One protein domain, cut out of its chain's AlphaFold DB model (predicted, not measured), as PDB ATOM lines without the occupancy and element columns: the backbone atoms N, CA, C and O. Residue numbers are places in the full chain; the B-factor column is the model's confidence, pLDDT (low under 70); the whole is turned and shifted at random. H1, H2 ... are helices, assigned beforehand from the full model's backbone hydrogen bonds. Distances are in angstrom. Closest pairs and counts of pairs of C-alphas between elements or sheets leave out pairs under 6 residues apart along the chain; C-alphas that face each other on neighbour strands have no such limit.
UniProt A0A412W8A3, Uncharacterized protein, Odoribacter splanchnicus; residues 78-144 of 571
ATOM      1  N   GLU A  78     -31.840 -32.793  -7.638       93.25
ATOM      2  CA  GLU A  78     -30.691 -33.698  -7.812       93.25
ATOM      3  C   GLU A  78     -29.361 -32.965  -7.568       93.25
ATOM      4  O   GLU A  78     -28.485 -33.455  -6.855       93.25
ATOM      5  N   PHE A  79     -29.232 -31.754  -8.120       94.19
ATOM      6  CA  PHE A  79     -28.047 -30.924  -7.940       94.19
ATOM      7  C   PHE A  79     -27.901 -30.476  -6.488       94.19
ATOM      8  O   PHE A  79     -26.842 -30.669  -5.897       94.19
ATOM      9  N   LEU A  80     -28.957 -29.895  -5.911       94.56
ATOM     10  CA  LEU A  80     -28.938 -29.369  -4.546       94.56
ATOM     11  C   LEU A  80     -28.642 -30.472  -3.526       94.56
ATOM     12  O   LEU A  80     -27.843 -30.266  -2.617       94.56
ATOM     13  N   TYR A  81     -29.243 -31.652  -3.690       97.06
ATOM     14  CA  TYR A  81     -29.042 -32.788  -2.794       97.06
ATOM     15  C   TYR A  81     -27.585 -33.263  -2.808       97.06
ATOM     16  O   TYR A  81     -26.946 -33.371  -1.758       97.06
ATOM     17  N   THR A  82     -27.020 -33.463  -3.999       96.31
ATOM     18  CA  THR A  82     -25.618 -33.864  -4.164       96.31
ATOM     19  C   THR A  82     -24.644 -32.753  -3.754       96.31
ATOM     20  O   THR A  82     -23.571 -33.023  -3.206       96.31
ATOM     21  N   TYR A  83     -25.014 -31.486  -3.940       95.00
ATOM     22  CA  TYR A  83     -24.228 -30.353  -3.463       95.00
ATOM     23  C   TYR A  83     -24.198 -30.285  -1.931       95.00
ATOM     24  O   TYR A  83     -23.119 -30.153  -1.362       95.00
ATOM     25  N   VAL A  84     -25.327 -30.496  -1.245       95.62
ATOM     26  CA  VAL A  84     -25.381 -30.606   0.225       95.62
ATOM     27  C   VAL A  84     -24.477 -31.729   0.739       95.62
ATOM     28  O   VAL A  84     -23.708 -31.517   1.680       95.62
ATOM     29  N   GLN A  85     -24.505 -32.906   0.102       96.12
ATOM     30  CA  GLN A  85     -23.579 -33.997   0.433       96.12
ATOM     31  C   GLN A  85     -22.115 -33.553   0.300       96.12
ATOM     32  O   GLN A  85     -21.284 -33.865   1.155       96.12
ATOM     33  N   CYS A  86     -21.805 -32.786  -0.747       95.25
ATOM     34  CA  CYS A  86     -20.475 -32.240  -0.976       95.25
ATOM     35  C   CYS A  86     -20.045 -31.226   0.088       95.25
ATOM     36  O   CYS A  86     -18.908 -31.293   0.563       95.25
ATOM     37  N   LEU A  87     -20.934 -30.317   0.493       94.56
ATOM     38  CA  LEU A  87     -20.671 -29.350   1.559       94.56
ATOM     39  C   LEU A  87     -20.303 -30.075   2.860       94.56
ATOM     40  O   LEU A  87     -19.226 -29.854   3.419       94.56
ATOM     41  N   LEU A  88     -21.134 -31.029   3.281       94.75
ATOM     42  CA  LEU A  88     -20.890 -31.820   4.487       94.75
ATOM     43  C   LEU A  88     -19.580 -32.619   4.401       94.75
ATOM     44  O   LEU A  88     -18.797 -32.633   5.350       94.75
ATOM     45  N   PHE A  89     -19.296 -33.238   3.250       95.19
ATOM     46  CA  PHE A  89     -18.046 -33.973   3.026       95.19
ATOM     47  C   PHE A  89     -16.799 -33.077   3.128       95.19
ATOM     48  O   PHE A  89     -15.750 -33.507   3.618       95.19
ATOM     49  N   ASN A  90     -16.897 -31.818   2.692       92.44
ATOM     50  CA  ASN A  90     -15.799 -30.854   2.785       92.44
ATOM     51  C   ASN A  90     -15.693 -30.177   4.165       92.44
ATOM     52  O   ASN A  90     -14.705 -29.484   4.408       92.44
ATOM     53  N   GLY A  91     -16.615 -30.467   5.089       92.44
ATOM     54  CA  GLY A  91     -16.568 -30.026   6.484       92.44
ATOM     55  C   GLY A  91     -17.389 -28.777   6.797       92.44
ATOM     56  O   GLY A  91     -17.222 -28.231   7.884       92.44
ATOM     57  N   TYR A  92     -18.252 -28.336   5.879       92.88
ATOM     58  CA  TYR A  92     -19.216 -27.270   6.149       92.88
ATOM     59  C   TYR A  92     -20.312 -27.758   7.107       92.88
ATOM     60  O   TYR A  92     -20.632 -28.950   7.167       92.88
ATOM     61  N   SER A  93     -20.868 -26.827   7.870       91.44
ATOM     62  CA  SER A  93     -21.742 -27.062   9.016       91.44
ATOM     63  C   SER A  93     -23.016 -26.213   8.962       91.44
ATOM     64  O   SER A  93     -23.266 -25.506   7.988       91.44
ATOM     65  N   ASP A  94     -23.827 -26.288  10.023       89.81
ATOM     66  CA  ASP A  94     -25.051 -25.487  10.171       89.81
ATOM     67  C   ASP A  94     -24.779 -23.978  10.095       89.81
ATOM     68  O   ASP A  94     -25.596 -23.244   9.551       89.81
ATOM     69  N   ASP A  95     -23.624 -23.527  10.589       90.50
ATOM     70  CA  ASP A  95     -23.275 -22.104  10.649       90.50
ATOM     71  C   ASP A  95     -22.847 -21.535   9.281       90.50
ATOM     72  O   ASP A  95     -22.757 -20.317   9.117       90.50
ATOM     73  N   ASP A  96     -22.584 -22.400   8.296       90.62
ATOM     74  CA  ASP A  96     -22.088 -22.008   6.973       90.62
ATOM     75  C   ASP A  96     -23.213 -21.798   5.940       90.62
ATOM     76  O   ASP A  96     -22.987 -21.163   4.908       90.62
ATOM     77  N   ILE A  97     -24.419 -22.317   6.206       91.56
ATOM     78  CA  ILE A  97     -25.605 -22.173   5.348       91.56
ATOM     79  C   ILE A  97     -26.582 -21.241   6.062       91.56
ATOM     80  O   ILE A  97     -27.203 -21.603   7.058       91.56
ATOM     81  N   THR A  98     -26.690 -20.017   5.560       89.31
ATOM     82  CA  THR A  98     -27.349 -18.889   6.240       89.31
ATOM     83  C   THR A  98     -28.537 -18.321   5.469       89.31
ATOM     84  O   THR A  98     -29.244 -17.450   5.981       89.31
ATOM     85  N   SER A  99     -28.777 -18.800   4.251       89.94
ATOM     86  CA  SER A  99     -29.975 -18.498   3.482       89.94
ATOM     87  C   SER A  99     -31.211 -19.197   4.048       89.94
ATOM     88  O   SER A  99     -31.138 -20.094   4.886       89.94
ATOM     89  N   SER A 100     -32.378 -18.766   3.578       88.81
ATOM     90  CA  SER A 100     -33.672 -19.394   3.863       88.81
ATOM     91  C   SER A 100     -34.335 -19.940   2.594       88.81
ATOM     92  O   SER A 100     -35.553 -20.083   2.555       88.81
ATOM     93  N   GLU A 101     -33.548 -20.171   1.543       89.81
ATOM     94  CA  GLU A 101     -34.018 -20.561   0.210       89.81
ATOM     95  C   GLU A 101     -33.740 -22.060  -0.048       89.81
ATOM     96  O   GLU A 101     -33.772 -22.872   0.887       89.81
ATOM     97  N   TYR A 102     -33.571 -22.480  -1.304       91.81
ATOM     98  CA  TYR A 102     -33.602 -23.892  -1.677       91.81
ATOM     99  C   TYR A 102     -32.408 -24.695  -1.163       91.81
ATOM    100  O   TYR A 102     -32.581 -25.867  -0.820       91.81
ATOM    101  N   LEU A 103     -31.214 -24.102  -1.061       92.69
ATOM    102  CA  LEU A 103     -30.044 -24.767  -0.489       92.69
ATOM    103  C   LEU A 103     -30.288 -25.116   0.978       92.69
ATOM    104  O   LEU A 103     -30.080 -26.264   1.377       92.69
ATOM    105  N   PHE A 104     -30.781 -24.157   1.764       94.12
ATOM    106  CA  PHE A 104     -31.138 -24.394   3.159       94.12
ATOM    107  C   PHE A 104     -32.290 -25.398   3.287       94.12
ATOM    108  O   PHE A 104     -32.217 -26.324   4.095       94.12
ATOM    109  N   GLY A 105     -33.324 -25.280   2.449       94.69
ATOM    110  CA  GLY A 105     -34.427 -26.241   2.407       94.69
ATOM    111  C   GLY A 105     -33.954 -27.669   2.115       94.69
ATOM    112  O   GLY A 105     -34.378 -28.613   2.786       94.69
ATOM    113  N   MET A 106     -33.031 -27.838   1.165       96.31
ATOM    114  CA  MET A 106     -32.454 -29.139   0.818       96.31
ATOM    115  C   MET A 106     -31.536 -29.663   1.917       96.31
ATOM    116  O   MET A 106     -31.544 -30.856   2.217       96.31
ATOM    117  N   TYR A 107     -30.773 -28.781   2.556       96.19
ATOM    118  CA  TYR A 107     -29.939 -29.122   3.698       96.19
ATOM    119  C   TYR A 107     -30.765 -29.617   4.892       96.19
ATOM    120  O   TYR A 107     -30.461 -30.661   5.478       96.19
ATOM    121  N   TYR A 108     -31.857 -28.917   5.203       96.25
ATOM    122  CA  TYR A 108     -32.827 -29.338   6.206       96.25
ATOM    123  C   TYR A 108     -33.405 -30.712   5.854       96.25
ATOM    124  O   TYR A 108     -33.293 -31.637   6.658       96.25
ATOM    125  N   TYR A 109     -33.914 -30.885   4.627       96.94
ATOM    126  CA  TYR A 109     -34.432 -32.170   4.151       96.94
ATOM    127  C   TYR A 109     -33.386 -33.290   4.242       96.94
ATOM    128  O   TYR A 109     -33.700 -34.398   4.677       96.94
ATOM    129  N   TYR A 110     -32.125 -33.030   3.890       96.50
ATOM    130  CA  TYR A 110     -31.052 -34.019   3.979       96.50
ATOM    131  C   TYR A 110     -30.913 -34.577   5.403       96.50
ATOM    132  O   TYR A 110     -30.818 -35.799   5.572       96.50
ATOM    133  N   LYS A 111     -30.958 -33.693   6.413       95.19
ATOM    134  CA  LYS A 111     -30.815 -34.030   7.837       95.19
ATOM    135  C   LYS A 111     -32.065 -34.646   8.463       95.19
ATOM    136  O   LYS A 111     -31.939 -35.559   9.275       95.19
ATOM    137  N   THR A 112     -33.249 -34.140   8.131       96.38
ATOM    138  CA  THR A 112     -34.503 -34.479   8.832       96.38
ATOM    139  C   THR A 112     -35.406 -35.423   8.046       96.38
ATOM    140  O   THR A 112     -36.279 -36.055   8.635       96.38
ATOM    141  N   LYS A 113     -35.194 -35.525   6.728       95.62
ATOM    142  CA  LYS A 113     -36.103 -36.141   5.746       95.62
ATOM    143  C   LYS A 113     -37.479 -35.473   5.672       95.62
ATOM    144  O   LYS A 113     -38.410 -36.052   5.120       95.62
ATOM    145  N   ASP A 114     -37.602 -34.252   6.188       96.69
ATOM    146  CA  ASP A 114     -38.818 -33.447   6.134       96.69
ATOM    147  C   ASP A 114     -38.727 -32.423   4.982       96.69
ATOM    148  O   ASP A 114     -37.852 -31.551   4.999       96.69
ATOM    149  N   PRO A 115     -39.587 -32.522   3.954       95.12
ATOM    150  CA  PRO A 115     -39.517 -31.681   2.762       95.12
ATOM    151  C   PRO A 115     -40.308 -30.367   2.886       95.12
ATOM    152  O   PRO A 115     -40.417 -29.641   1.897       95.12
ATOM    153  N   ILE A 116     -40.881 -30.053   4.056       95.12
ATOM    154  CA  ILE A 116     -41.824 -28.936   4.221       95.12
ATOM    155  C   ILE A 116     -41.259 -27.583   3.767       95.12
ATOM    156  O   ILE A 116     -41.969 -26.810   3.130       95.12
ATOM    157  N   LEU A 117     -39.975 -27.306   4.030       94.19
ATOM    158  CA  LEU A 117     -39.348 -26.044   3.626       94.19
ATOM    159  C   LEU A 117     -39.260 -25.929   2.101       94.19
ATOM    160  O   LEU A 117     -39.680 -24.921   1.542       94.19
ATOM    161  N   LEU A 118     -38.800 -26.983   1.420       94.06
ATOM    162  CA  LEU A 118     -38.736 -27.010  -0.043       94.06
ATOM    163  C   LEU A 118     -40.131 -26.893  -0.675       94.06
ATOM    164  O   LEU A 118     -40.296 -26.210  -1.686       94.06
ATOM    165  N   TYR A 119     -41.137 -27.539  -0.075       93.06
ATOM    166  CA  TYR A 119     -42.527 -27.453  -0.526       93.06
ATOM    167  C   TYR A 119     -43.065 -26.019  -0.420       93.06
ATOM    168  O   TYR A 119     -43.644 -25.505  -1.380       93.06
ATOM    169  N   ASN A 120     -42.840 -25.360   0.723       91.75
ATOM    170  CA  ASN A 120     -43.289 -23.990   0.961       91.75
ATOM    171  C   ASN A 120     -42.632 -23.013  -0.016       91.75
ATOM    172  O   ASN A 120     -43.353 -22.293  -0.697       91.75
ATOM    173  N   ILE A 121     -41.304 -23.069  -0.176       89.94
ATOM    174  CA  ILE A 121     -40.568 -22.209  -1.120       89.94
ATOM    175  C   ILE A 121     -41.104 -22.396  -2.550       89.94
ATOM    176  O   ILE A 121     -41.399 -21.428  -3.246       89.94
ATOM    177  N   THR A 122     -41.309 -23.648  -2.975       87.44
ATOM    178  CA  THR A 122     -41.850 -23.970  -4.308       87.44
ATOM    179  C   THR A 122     -43.260 -23.405  -4.507       87.44
ATOM    180  O   THR A 122     -43.578 -22.897  -5.583       87.44
ATOM    181  N   THR A 123     -44.097 -23.458  -3.469       85.56
ATOM    182  CA  THR A 123     -45.464 -22.915  -3.490       85.56
ATOM    183  C   THR A 123     -45.466 -21.389  -3.540       85.56
ATOM    184  O   THR A 123     -46.212 -20.798  -4.321       85.56
ATOM    185  N   GLU A 124     -44.634 -20.752  -2.716       83.88
ATOM    186  CA  GLU A 124     -44.487 -19.296  -2.631       83.88
ATOM    187  C   GLU A 124     -44.001 -18.702  -3.956       83.88
ATOM    188  O   GLU A 124     -44.500 -17.665  -4.377       83.88
ATOM    189  N   GLN A 125     -43.129 -19.415  -4.676       76.38
ATOM    190  CA  GLN A 125     -42.678 -19.042  -6.023       76.38
ATOM    191  C   GLN A 125     -43.654 -19.445  -7.145       76.38
ATOM    192  O   GLN A 125     -43.325 -19.361  -8.330       76.38
ATOM    193  N   HIS A 126     -44.867 -19.882  -6.795       79.25
ATOM    194  CA  HIS A 126     -45.936 -20.246  -7.726       79.25
ATOM    195  C   HIS A 126     -45.584 -21.370  -8.720       79.25
ATOM    196  O   HIS A 126     -46.185 -21.467  -9.797       79.25
ATOM    197  N   TYR A 127     -44.634 -22.242  -8.373       79.44
ATOM    198  CA  TYR A 127     -44.359 -23.443  -9.154       79.44
ATOM    199  C   TYR A 127     -45.424 -24.518  -8.920       79.44
ATOM    200  O   TYR A 127     -46.079 -24.571  -7.880       79.44
ATOM    201  N   ASP A 128     -45.591 -25.407  -9.904       79.62
ATOM    202  CA  ASP A 128     -46.500 -26.540  -9.760       79.62
ATOM    203  C   ASP A 128     -45.978 -27.516  -8.696       79.62
ATOM    204  O   ASP A 128     -44.895 -28.088  -8.825       79.62
ATOM    205  N   THR A 129     -46.779 -27.725  -7.655       86.12
ATOM    206  CA  THR A 129     -46.498 -28.672  -6.573       86.12
ATOM    207  C   THR A 129     -47.197 -30.020  -6.750       86.12
ATOM    208  O   THR A 129     -47.164 -30.863  -5.847       86.12
ATOM    209  N   ASN A 130     -47.856 -30.255  -7.888       86.44
ATOM    210  CA  ASN A 130     -48.438 -31.553  -8.205       86.44
ATOM    211  C   ASN A 130     -47.354 -32.637  -8.176       86.44
ATOM    212  O   ASN A 130     -46.339 -32.553  -8.865       86.44
ATOM    213  N   ASN A 131     -47.588 -33.685  -7.386       87.62
ATOM    214  CA  ASN A 131     -46.651 -34.790  -7.166       87.62
ATOM    215  C   ASN A 131     -45.270 -34.379  -6.607       87.62
ATOM    216  O   ASN A 131     -44.300 -35.120  -6.781       87.62
ATOM    217  N   PHE A 132     -45.164 -33.218  -5.943       91.88
ATOM    218  CA  PHE A 132     -43.897 -32.691  -5.417       91.88
ATOM    219  C   PHE A 132     -43.125 -33.730  -4.590       91.88
ATOM    220  O   PHE A 132     -41.956 -33.993  -4.857       91.88
ATOM    221  N   TYR A 133     -43.805 -34.363  -3.630       92.44
ATOM    222  CA  TYR A 133     -43.212 -35.352  -2.730       92.44
ATOM    223  C   TYR A 133     -42.669 -36.567  -3.489       92.44
ATOM    224  O   TYR A 133     -41.514 -36.933  -3.306       92.44
ATOM    225  N   GLN A 134     -43.466 -37.151  -4.393       92.50
ATOM    226  CA  GLN A 134     -43.045 -38.316  -5.175       92.50
ATOM    227  C   GLN A 134     -41.854 -37.989  -6.080       92.50
ATOM    228  O   GLN A 134     -40.964 -38.819  -6.252       92.50
ATOM    229  N   LYS A 135     -41.840 -36.784  -6.661       91.00
ATOM    230  CA  LYS A 135     -40.745 -36.323  -7.512       91.00
ATOM    231  C   LYS A 135     -39.454 -36.142  -6.708       91.00
ATOM    232  O   LYS A 135     -38.436 -36.705  -7.095       91.00
ATOM    233  N   LEU A 136     -39.518 -35.440  -5.575       94.81
ATOM    234  CA  LEU A 136     -38.368 -35.232  -4.693       94.81
ATOM    235  C   LEU A 136     -37.799 -36.562  -4.179       94.81
ATOM    236  O   LEU A 136     -36.591 -36.780  -4.239       94.81
ATOM    237  N   GLU A 137     -38.657 -37.470  -3.707       94.75
ATOM    238  CA  GLU A 137     -38.235 -38.799  -3.252       94.75
ATOM    239  C   GLU A 137     -37.545 -39.592  -4.368       94.75
ATOM    240  O   GLU A 137     -36.524 -40.235  -4.124       94.75
ATOM    241  N   TYR A 138     -38.077 -39.534  -5.593       92.62
ATOM    242  CA  TYR A 138     -37.483 -40.206  -6.744       92.62
ATOM    243  C   TYR A 138     -36.110 -39.637  -7.113       92.62
ATOM    244  O   TYR A 138     -35.171 -40.410  -7.297       92.62
ATOM    245  N   GLU A 139     -35.985 -38.312  -7.198       93.44
ATOM    246  CA  GLU A 139     -34.738 -37.613  -7.537       93.44
ATOM    247  C   GLU A 139     -33.647 -37.906  -6.493       93.44
ATOM    248  O   GLU A 139     -32.526 -38.272  -6.837       93.44
ATOM    249  N   VAL A 140     -33.994 -37.866  -5.205       96.38
ATOM    250  CA  VAL A 140     -33.083 -38.215  -4.101       96.38
ATOM    251  C   VAL A 140     -32.679 -39.688  -4.158       96.38
ATOM    252  O   VAL A 140     -31.499 -40.024  -4.048       96.38
ATOM    253  N   TRP A 141     -33.647 -40.583  -4.375       95.31
ATOM    254  CA  TRP A 141     -33.365 -42.005  -4.549       95.31
ATOM    255  C   TRP A 141     -32.459 -42.260  -5.759       95.31
ATOM    256  O   TRP A 141     -31.612 -43.157  -5.711       95.31
ATOM    257  N   ALA A 142     -32.623 -41.494  -6.840       93.12
ATOM    258  CA  ALA A 142     -31.793 -41.583  -8.030       93.12
ATOM    259  C   ALA A 142     -30.342 -41.197  -7.751       93.12
ATOM    260  O   ALA A 142     -29.454 -41.963  -8.133       93.12
ATOM    261  N   GLU A 143     -30.117 -40.109  -7.015       95.50
ATOM    262  CA  GLU A 143     -28.779 -39.684  -6.595       95.50
ATOM    263  C   GLU A 143     -28.106 -40.714  -5.683       95.50
ATOM    264  O   GLU A 143     -27.007 -41.181  -5.984       95.50
ATOM    265  N   ASP A 144     -28.791 -41.159  -4.625       96.00
ATOM    266  CA  ASP A 144     -28.245 -42.145  -3.681       96.00
ATOM    267  C   ASP A 144     -27.902 -43.485  -4.363       96.00
ATOM    268  O   ASP A 144     -27.022 -44.227  -3.919       96.00
TER     269      ASP A 144
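What this domain is: This is residues 78 to 144 of the 571 residues of an uncharacterized protein of Odoribacter splanchnicus (UniProt A0A412W8A3). A helical hairpin of H2 and H3 lies beside two longer helices: H1 crosses H2 with its first part, and the last part of H4 meets the start of H1. H3 and H4 only come close to each other, leaving the loop of four helices incompletely closed. The printed part has 67 residues with four named helices, H1, H2, H3 and H4 along the chain, no named strand, and the class all helix. It is compact, with a radius of gyration of the C-alphas of 11.9 A, and spans 35 by 25 by 18 A.

Where its parts are: Find C-alpha 78 at (-30.691, -33.698, -7.812); from there H1, residues 78 to 90, runs 18.5 A. H2 follows at residues 102 to 112, 14.9 A long, and H3 at residues 116 to 124, 12.1 A long. H4, residues 132 to 144, runs 18.4 A to C-alpha 144 at (-28.245, -42.145, -3.681).

How they stand to each other: Look first at residues 80 to 84, with which alone H1 touches H2; the closest C-alphas, of Val 84 and Tyr 107, are 5.9 A apart. Their tilt is steep at 69.5 degrees, only just short of about perpendicular, and they run the same way. H1 touches H4 with residues 78 to 82 alone, and H4 with 139 to 143 alone, closest at the C-alphas of Glu 78 and Glu 139, 5.6 A, at a steep tilt of 49 degrees, the same way. H2 and H3 form a hairpin and touch at a shallow tilt of 26 degrees, opposite ways, with the C-alphas of Gly 105 and Leu 118 closest at 5.0 A. H3 and H4 are close but not clearly touching, with the C-alphas of Tyr 119 and Phe 132 closest at 7.3 A. H1 and H3 are apart, as are H2 and H4. In H1, H2, H3 and H4 every O i to N i+4 pair is within hydrogen-bond range.

The domain as a whole: The two C-alphas farthest apart are those of Gly 91 and Asn 130, at 35.1 A. The printed part has no cut; the link H1 to H2, 11 residues, is long. Mean pLDDT of the printed part is 92.2, and no printed residue is under 70.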